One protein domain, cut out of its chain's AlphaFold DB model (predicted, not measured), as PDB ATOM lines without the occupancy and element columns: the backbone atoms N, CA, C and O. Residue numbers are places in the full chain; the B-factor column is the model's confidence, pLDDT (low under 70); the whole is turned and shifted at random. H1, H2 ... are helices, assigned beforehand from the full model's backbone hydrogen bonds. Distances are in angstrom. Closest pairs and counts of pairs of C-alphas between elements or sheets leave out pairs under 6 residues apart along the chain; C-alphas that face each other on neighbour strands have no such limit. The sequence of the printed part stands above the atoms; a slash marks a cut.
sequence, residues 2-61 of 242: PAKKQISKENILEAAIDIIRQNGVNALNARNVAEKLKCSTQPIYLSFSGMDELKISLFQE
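This is residues 2 to 61 of the 242 residues of a protein of Johnsonella ignava ATCC 51276 (UniProt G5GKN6). The longest helix, H1, is crossed by H2 and H4, with short H3 near its first residues; residues 2 to 5 form a tail that makes much of the length. The 60 printed residues hold four named helices, H1 to H4 in order, and no named strand: all helix. The whole is compact, with a radius of gyration of the C-alphas of 10.9 A, spanning 36 by 20 by 16 A.

H1, residues 9 to 23, runs 21.0 A from C-alpha 9 at (39.928, 13.327, 21.627). H2 is residues 30 to 36 and H3 residues 42 to 47. H4, residues 51 to 61, runs 15.1 A to C-alpha 61 at (47.132, 12.396, 12.470).

H1 touches H2, about perpendicular at 86 degrees; their closest C-alphas, Ala 16 and Val 33, are 5.8 A apart. H1 touches H4 with residues 13 to 17 alone, about perpendicular at 86 degrees; the closest C-alphas, Leu 13 and Leu 58, are 6.1 A apart. H1 and H3 only just touch, with 3 pairs of C-alphas within 8 A, the closest being Lys 9 and Ser 47 at 5.9 A. In each helix every O i to N i+4 pair is within hydrogen-bond range.

The printed part has no cut and no long link. Residues 2 to 5 are under pLDDT 70.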
ATOM      1  N   PRO A   2      25.820   6.268  36.670       46.19
ATOM      2  CA  PRO A   2      27.213   6.083  36.271       46.19
ATOM      3  C   PRO A   2      27.629   7.260  35.379       46.19
ATOM      4  O   PRO A   2      26.821   7.747  34.583       46.19
ATOM      5  N   ALA A   3      28.854   7.761  35.550       56.50
ATOM      6  CA  ALA A   3      29.367   8.862  34.743       56.50
ATOM      7  C   ALA A   3      29.259   8.492  33.255       56.50
ATOM      8  O   ALA A   3      29.723   7.425  32.844       56.50
ATOM      9  N   LYS A   4      28.621   9.348  32.442       59.19
ATOM     10  CA  LYS A   4      28.634   9.186  30.981       59.19
ATOM     11  C   LYS A   4      30.099   9.120  30.550       59.19
ATOM     12  O   LYS A   4      30.833  10.071  30.804       59.19
ATOM     13  N   LYS A   5      30.522   8.010  29.927       62.28
ATOM     14  CA  LYS A   5      31.868   7.895  29.348       62.28
ATOM     15  C   LYS A   5      32.079   9.077  28.404       62.28
ATOM     16  O   LYS A   5      31.368   9.208  27.409       62.28
ATOM     17  N   GLN A   6      33.008   9.953  28.767       80.38
ATOM     18  CA  GLN A   6      33.402  11.092  27.953       80.38
ATOM     19  C   GLN A   6      34.025  10.559  26.662       80.38
ATOM     20  O   GLN A   6      34.889   9.685  26.703       80.38
ATOM     21  N   ILE A   7      33.547  11.042  25.517       90.81
ATOM     22  CA  ILE A   7      34.159  10.733  24.225       90.81
ATOM     23  C   ILE A   7      35.551  11.361  24.227       90.81
ATOM     24  O   ILE A   7      35.682  12.549  24.524       90.81
ATOM     25  N   SER A   8      36.575  10.556  23.951       93.81
ATOM     26  CA  SER A   8      37.957  11.022  23.972       93.81
ATOM     27  C   SER A   8      38.315  11.791  22.699       93.81
ATOM     28  O   SER A   8      37.641  11.679  21.669       93.81
ATOM     29  N   LYS A   9      39.405  12.565  22.767       94.69
ATOM     30  CA  LYS A   9      39.928  13.327  21.627       94.69
ATOM     31  C   LYS A   9      40.311  12.391  20.475       94.69
ATOM     32  O   LYS A   9      40.048  12.701  19.319       94.69
ATOM     33  N   GLU A  10      40.849  11.221  20.803       95.69
ATOM     34  CA  GLU A  10      41.274  10.181  19.861       95.69
ATOM     35  C   GLU A  10      40.080   9.606  19.097       95.69
ATOM     36  O   GLU A  10      40.118   9.562  17.872       95.69
ATOM     37  N   ASN A  11      38.978   9.281  19.788       96.56
ATOM     38  CA  ASN A  11      37.756   8.799  19.135       96.56
ATOM     39  C   ASN A  11      37.177   9.849  18.170       96.56
ATOM     40  O   ASN A  11      36.642   9.503  17.118       96.56
ATOM     41  N   ILE A  12      37.275  11.138  18.520       97.44
ATOM     42  CA  ILE A  12      36.847  12.236  17.642       97.44
ATOM     43  C   ILE A  12      37.721  12.302  16.387       97.44
ATOM     44  O   ILE A  12      37.187  12.436  15.285       97.44
ATOM     45  N   LEU A  13      39.042  12.187  16.543       97.88
ATOM     46  CA  LEU A  13      39.980  12.194  15.421       97.88
ATOM     47  C   LEU A  13      39.777  10.984  14.506       97.88
ATOM     48  O   LEU A  13      39.691  11.164  13.295       97.88
ATOM     49  N   GLU A  14      39.628   9.782  15.063       98.06
ATOM     50  CA  GLU A  14      39.368   8.554  14.302       98.06
ATOM     51  C   GLU A  14      38.068   8.664  13.493       98.06
ATOM     52  O   GLU A  14      38.059   8.440  12.280       98.06
ATOM     53  N   ALA A  15      36.983   9.119  14.129       98.12
ATOM     54  CA  ALA A  15      35.712   9.318  13.444       98.12
ATOM     55  C   ALA A  15      35.822  10.337  12.299       98.12
ATOM     56  O   ALA A  15      35.256  10.131  11.225       98.12
ATOM     57  N   ALA A  16      36.553  11.429  12.512       98.25
ATOM     58  CA  ALA A  16      36.767  12.445  11.494       98.25
ATOM     59  C   ALA A  16      37.684  11.974  10.348       98.25
ATOM     60  O   ALA A  16      37.391  12.283   9.194       98.25
ATOM     61  N   ILE A  17      38.738  11.196  10.624       98.44
ATOM     62  CA  ILE A  17      39.584  10.575   9.588       98.44
ATOM     63  C   ILE A  17      38.757   9.654   8.694       98.44
ATOM     64  O   ILE A  17      38.867   9.724   7.470       98.44
ATOM     65  N   ASP A  18      37.886   8.835   9.276       98.31
ATOM     66  CA  ASP A  18      37.002   7.976   8.495       98.31
ATOM     67  C   ASP A  18      36.029   8.766   7.614       98.31
ATOM     68  O   ASP A  18      35.757   8.355   6.487       98.31
ATOM     69  N   ILE A  19      35.486   9.882   8.117       98.38
ATOM     70  CA  ILE A  19      34.620  10.763   7.316       98.38
ATOM     71  C   ILE A  19      35.394  11.279   6.102       98.38
ATOM     72  O   ILE A  19      34.874  11.231   4.990       98.38
ATOM     73  N   ILE A  20      36.645  11.713   6.294       97.88
ATOM     74  CA  ILE A  20      37.497  12.156   5.185       97.88
ATOM     75  C   ILE A  20      37.718  11.005   4.204       97.88
ATOM     76  O   ILE A  20      37.468  11.181   3.019       97.88
ATOM     77  N   ARG A  21      38.110   9.812   4.668       97.88
ATOM     78  CA  ARG A  21      38.330   8.644   3.795       97.88
ATOM     79  C   ARG A  21      37.118   8.291   2.934       97.88
ATOM     80  O   ARG A  21      37.290   7.875   1.794       97.88
ATOM     81  N   GLN A  22      35.913   8.412   3.487       97.00
ATOM     82  CA  GLN A  22      34.681   7.978   2.825       97.00
ATOM     83  C   GLN A  22      34.058   9.062   1.943       97.00
ATOM     84  O   GLN A  22      33.447   8.747   0.923       97.00
ATOM     85  N   ASN A  23      34.147  10.327   2.356       96.94
ATOM     86  CA  ASN A  23      33.348  11.411   1.784       96.94
ATOM     87  C   ASN A  23      34.158  12.677   1.466       96.94
ATOM     88  O   ASN A  23      33.579  13.687   1.056       96.94
ATOM     89  N   GLY A  24      35.471  12.638   1.667       95.56
ATOM     90  CA  GLY A  24      36.370  13.762   1.460       95.56
ATOM     91  C   GLY A  24      36.290  14.828   2.550       95.56
ATOM     92  O   GLY A  24      35.407  14.851   3.414       95.56
ATOM     93  N   VAL A  25      37.239  15.763   2.505       94.19
ATOM     94  CA  VAL A  25      37.376  16.825   3.519       94.19
ATOM     95  C   VAL A  25      36.151  17.742   3.601       94.19
ATOM     96  O   VAL A  25      35.839  18.260   4.671       94.19
ATOM     97  N   ASN A  26      35.406  17.906   2.506       94.44
ATOM     98  CA  ASN A  26      34.212  18.755   2.471       94.44
ATOM     99  C   ASN A  26      33.071  18.220   3.354       94.44
ATOM    100  O   ASN A  26      32.230  18.994   3.810       94.44
ATOM    101  N   ALA A  27      33.055  16.915   3.642       96.88
ATOM    102  CA  ALA A  27      32.093  16.313   4.559       96.88
ATOM    103  C   ALA A  27      32.457  16.525   6.041       96.88
ATOM    104  O   ALA A  27      31.650  16.210   6.921       96.88
ATOM    105  N   LEU A  28      33.640  17.064   6.352       96.50
ATOM    106  CA  LEU A  28      34.090  17.261   7.725       96.50
ATOM    107  C   LEU A  28      33.406  18.471   8.373       96.50
ATOM    108  O   LEU A  28      33.738  19.628   8.113       96.50
ATOM    109  N   ASN A  29      32.494  18.201   9.301       96.94
ATOM    110  CA  ASN A  29      31.894  19.204  10.174       96.94
ATOM    111  C   ASN A  29      31.474  18.579  11.515       96.94
ATOM    112  O   ASN A  29      31.340  17.359  11.630       96.94
ATOM    113  N   ALA A  30      31.236  19.416  12.528       96.81
ATOM    114  CA  ALA A  30      30.900  18.953  13.874       96.81
ATOM    115  C   ALA A  30      29.653  18.050  13.915       96.81
ATOM    116  O   ALA A  30      29.603  17.114  14.710       96.81
ATOM    117  N   ARG A  31      28.654  18.302  13.059       97.75
ATOM    118  CA  ARG A  31      27.423  17.502  13.008       97.75
ATOM    119  C   ARG A  31      27.703  16.093  12.493       97.75
ATOM    120  O   ARG A  31      27.302  15.143  13.152       97.75
ATOM    121  N   ASN A  32      28.436  15.962  11.390       98.25
ATOM    122  CA  ASN A  32      28.773  14.661  10.809       98.25
ATOM    123  C   ASN A  32      29.659  13.831  11.752       98.25
ATOM    124  O   ASN A  32      29.447  12.632  11.912       98.25
ATOM    125  N   VAL A  33      30.610  14.475  12.438       97.56
ATOM    126  CA  VAL A  33      31.444  13.815  13.456       97.56
ATOM    127  C   VAL A  33      30.589  13.322  14.628       97.56
ATOM    128  O   VAL A  33      30.717  12.172  15.049       97.56
ATOM    129  N   ALA A  34      29.677  14.159  15.131       96.88
ATOM    130  CA  ALA A  34      28.778  13.799  16.223       96.88
ATOM    131  C   ALA A  34      27.805  12.673  15.838       96.88
ATOM    132  O   ALA A  34      27.571  11.760  16.630       96.88
ATOM    133  N   GLU A  35      27.282  12.700  14.614       97.69
ATOM    134  CA  GLU A  35      26.411  11.658  14.069       97.69
ATOM    135  C   GLU A  35      27.135  10.311  13.988       97.69
ATOM    136  O   GLU A  35      26.627   9.309  14.500       97.69
ATOM    137  N   LYS A  36      28.365  10.292  13.458       97.19
ATOM    138  CA  LYS A  36      29.188   9.078  13.396       97.19
ATOM    139  C   LYS A  36      29.502   8.511  14.787       97.19
ATOM    140  O   LYS A  36      29.488   7.296  14.971       97.19
ATOM    141  N   LEU A  37      29.721   9.380  15.774       96.50
ATOM    142  CA  LEU A  37      29.957   9.006  17.175       96.50
ATOM    143  C   LEU A  37      28.670   8.750  17.978       96.50
ATOM    144  O   LEU A  37      28.746   8.380  19.151       96.50
ATOM    145  N   LYS A  38      27.492   8.938  17.367       96.19
ATOM    146  CA  LYS A  38      26.170   8.821  18.001       96.19
ATOM    147  C   LYS A  38      26.046   9.685  19.266       96.19
ATOM    148  O   LYS A  38      25.531   9.239  20.294       96.19
ATOM    149  N   CYS A  39      26.517  10.929  19.196       94.75
ATOM    150  CA  CYS A  39      26.494  11.892  20.296       94.75
ATOM    151  C   CYS A  39      25.987  13.279  19.862       94.75
ATOM    152  O   CYS A  39      25.669  13.508  18.700       94.75
ATOM    153  N   SER A  40      25.888  14.222  20.807       95.31
ATOM    154  CA  SER A  40      25.694  15.639  20.467       95.31
ATOM    155  C   SER A  40      26.999  16.249  19.942       95.31
ATOM    156  O   SER A  40      28.054  15.631  20.021       95.31
ATOM    157  N   THR A  41      26.965  17.480  19.431       96.00
ATOM    158  CA  THR A  41      28.184  18.201  19.010       96.00
ATOM    159  C   THR A  41      29.028  18.703  20.186       96.00
ATOM    160  O   THR A  41      30.189  19.058  20.007       96.00
ATOM    161  N   GLN A  42      28.471  18.714  21.399       94.62
ATOM    162  CA  GLN A  42      29.112  19.270  22.592       94.62
ATOM    163  C   GLN A  42      30.466  18.625  22.949       94.62
ATOM    164  O   GLN A  42      31.383  19.380  23.258       94.62
ATOM    165  N   PRO A  43      30.666  17.291  22.881       93.88
ATOM    166  CA  PRO A  43      31.966  16.675  23.152       93.88
ATOM    167  C   PRO A  43      33.087  17.193  22.245       93.88
ATOM    168  O   PRO A  43      34.211  17.336  22.704       93.88
ATOM    169  N   ILE A  44      32.779  17.553  20.994       95.12
ATOM    170  CA  ILE A  44      33.766  18.093  20.051       95.12
ATOM    171  C   ILE A  44      34.262  19.457  20.538       95.12
ATOM    172  O   ILE A  44      35.465  19.663  20.652       95.12
ATOM    173  N   TYR A  45      33.347  20.356  20.908       95.31
ATOM    174  CA  TYR A  45      33.693  21.692  21.412       95.31
ATOM    175  C   TYR A  45      34.273  21.692  22.836       95.31
ATOM    176  O   TYR A  45      34.861  22.679  23.262       95.31
ATOM    177  N   LEU A  46      34.121  20.593  23.582       94.38
ATOM    178  CA  LEU A  46      34.833  20.385  24.846       94.38
ATOM    179  C   LEU A  46      36.272  19.885  24.630       94.38
ATOM    180  O   LEU A  46      37.120  20.104  25.490       94.38
ATOM    181  N   SER A  47      36.547  19.202  23.513       94.69
ATOM    182  CA  SER A  47      37.873  18.658  23.180       94.69
ATOM    183  C   SER A  47      38.725  19.579  22.302       94.69
ATOM    184  O   SER A  47      39.947  19.418  22.275       94.69
ATOM    185  N   PHE A  48      38.094  20.510  21.584       95.62
ATOM    186  CA  PHE A  48      38.730  21.446  20.659       95.62
ATOM    187  C   PHE A  48      38.082  22.828  20.792       95.62
ATOM    188  O   PHE A  48      36.859  22.945  20.849       95.62
ATOM    189  N   SER A  49      38.895  23.881  20.752       94.00
ATOM    190  CA  SER A  49      38.465  25.287  20.732       94.00
ATOM    191  C   SER A  49      37.601  25.643  19.516       94.00
ATOM    192  O   SER A  49      36.854  26.618  19.547       94.00
ATOM    193  N   GLY A  50      37.664  24.836  18.454       94.31
ATOM    194  CA  GLY A  50      36.821  24.962  17.272       94.31
ATOM    195  C   GLY A  50      37.210  23.983  16.165       94.31
ATOM    196  O   GLY A  50      38.119  23.161  16.313       94.31
ATOM    197  N   MET A  51      36.526  24.092  15.024       94.12
ATOM    198  CA  MET A  51      36.778  23.231  13.860       94.12
ATOM    199  C   MET A  51      38.181  23.410  13.267       94.12
ATOM    200  O   MET A  51      38.711  22.459  12.699       94.12
ATOM    201  N   ASP A  52      38.794  24.585  13.409       92.38
ATOM    202  CA  ASP A  52      40.147  24.830  12.900       92.38
ATOM    203  C   ASP A  52      41.208  24.079  13.719       92.38
ATOM    204  O   ASP A  52      42.077  23.430  13.141       92.38
ATOM    205  N   GLU A  53      41.095  24.058  15.053       94.88
ATOM    206  CA  GLU A  53      41.985  23.250  15.902       94.88
ATOM    207  C   GLU A  53      41.809  21.745  15.633       94.88
ATOM    208  O   GLU A  53      42.791  20.997  15.574       94.88
ATOM    209  N   LEU A  54      40.564  21.299  15.412       95.12
ATOM    210  CA  LEU A  54      40.287  19.925  14.997       95.12
ATOM    211  C   LEU A  54      40.974  19.606  13.662       95.12
ATOM    212  O   LEU A  54      41.647  18.584  13.566       95.12
ATOM    213  N   LYS A  55      40.871  20.480  12.652       93.38
ATOM    214  CA  LYS A  55      41.539  20.296  11.350       93.38
ATOM    215  C   LYS A  55      43.061  20.234  11.473       93.38
ATOM    216  O   LYS A  55      43.669  19.385  10.830       93.38
ATOM    217  N   ILE A  56      43.672  21.074  12.313       92.12
ATOM    218  CA  ILE A  56      45.120  21.029  12.580       92.12
ATOM    219  C   ILE A  56      45.510  19.680  13.199       92.12
ATOM    220  O   ILE A  56      46.462  19.042  12.750       92.12
ATOM    221  N   SER A  57      44.748  19.215  14.192       95.44
ATOM    222  CA  SER A  57      44.995  17.924  14.848       95.44
ATOM    223  C   SER A  57      44.795  16.745  13.884       95.44
ATOM    224  O   SER A  57      45.582  15.802  13.881       95.44
ATOM    225  N   LEU A  58      43.783  16.818  13.016       96.00
ATOM    226  CA  LEU A  58      43.536  15.828  11.965       96.00
ATOM    227  C   LEU A  58      44.644  15.797  10.926       96.00
ATOM    228  O   LEU A  58      45.025  14.720  10.483       96.00
ATOM    229  N   PHE A  59      45.176  16.958  10.549       93.62
ATOM    230  CA  PHE A  59      46.301  17.036   9.629       93.62
ATOM    231  C   PHE A  59      47.523  16.300  10.192       93.62
ATOM    232  O   PHE A  59      48.150  15.513   9.486       93.62
ATOM    233  N   GLN A  60      47.830  16.493  11.478       93.81
ATOM    234  CA  GLN A  60      48.919  15.779  12.150       93.81
ATOM    235  C   GLN A  60      48.686  14.265  12.174       93.81
ATOM    236  O   GLN A  60      49.610  13.501  11.910       93.81
ATOM    237  N   GLU A  61      47.460  13.823  12.452       96.81
ATOM    238  CA  GLU A  61      47.132  12.396  12.470       96.81
ATOM    239  C   GLU A  61      47.190  11.773  11.067       96.81
ATOM    240  O   GLU A  61      47.769  10.704  10.880       96.81
TER     241      GLU A  61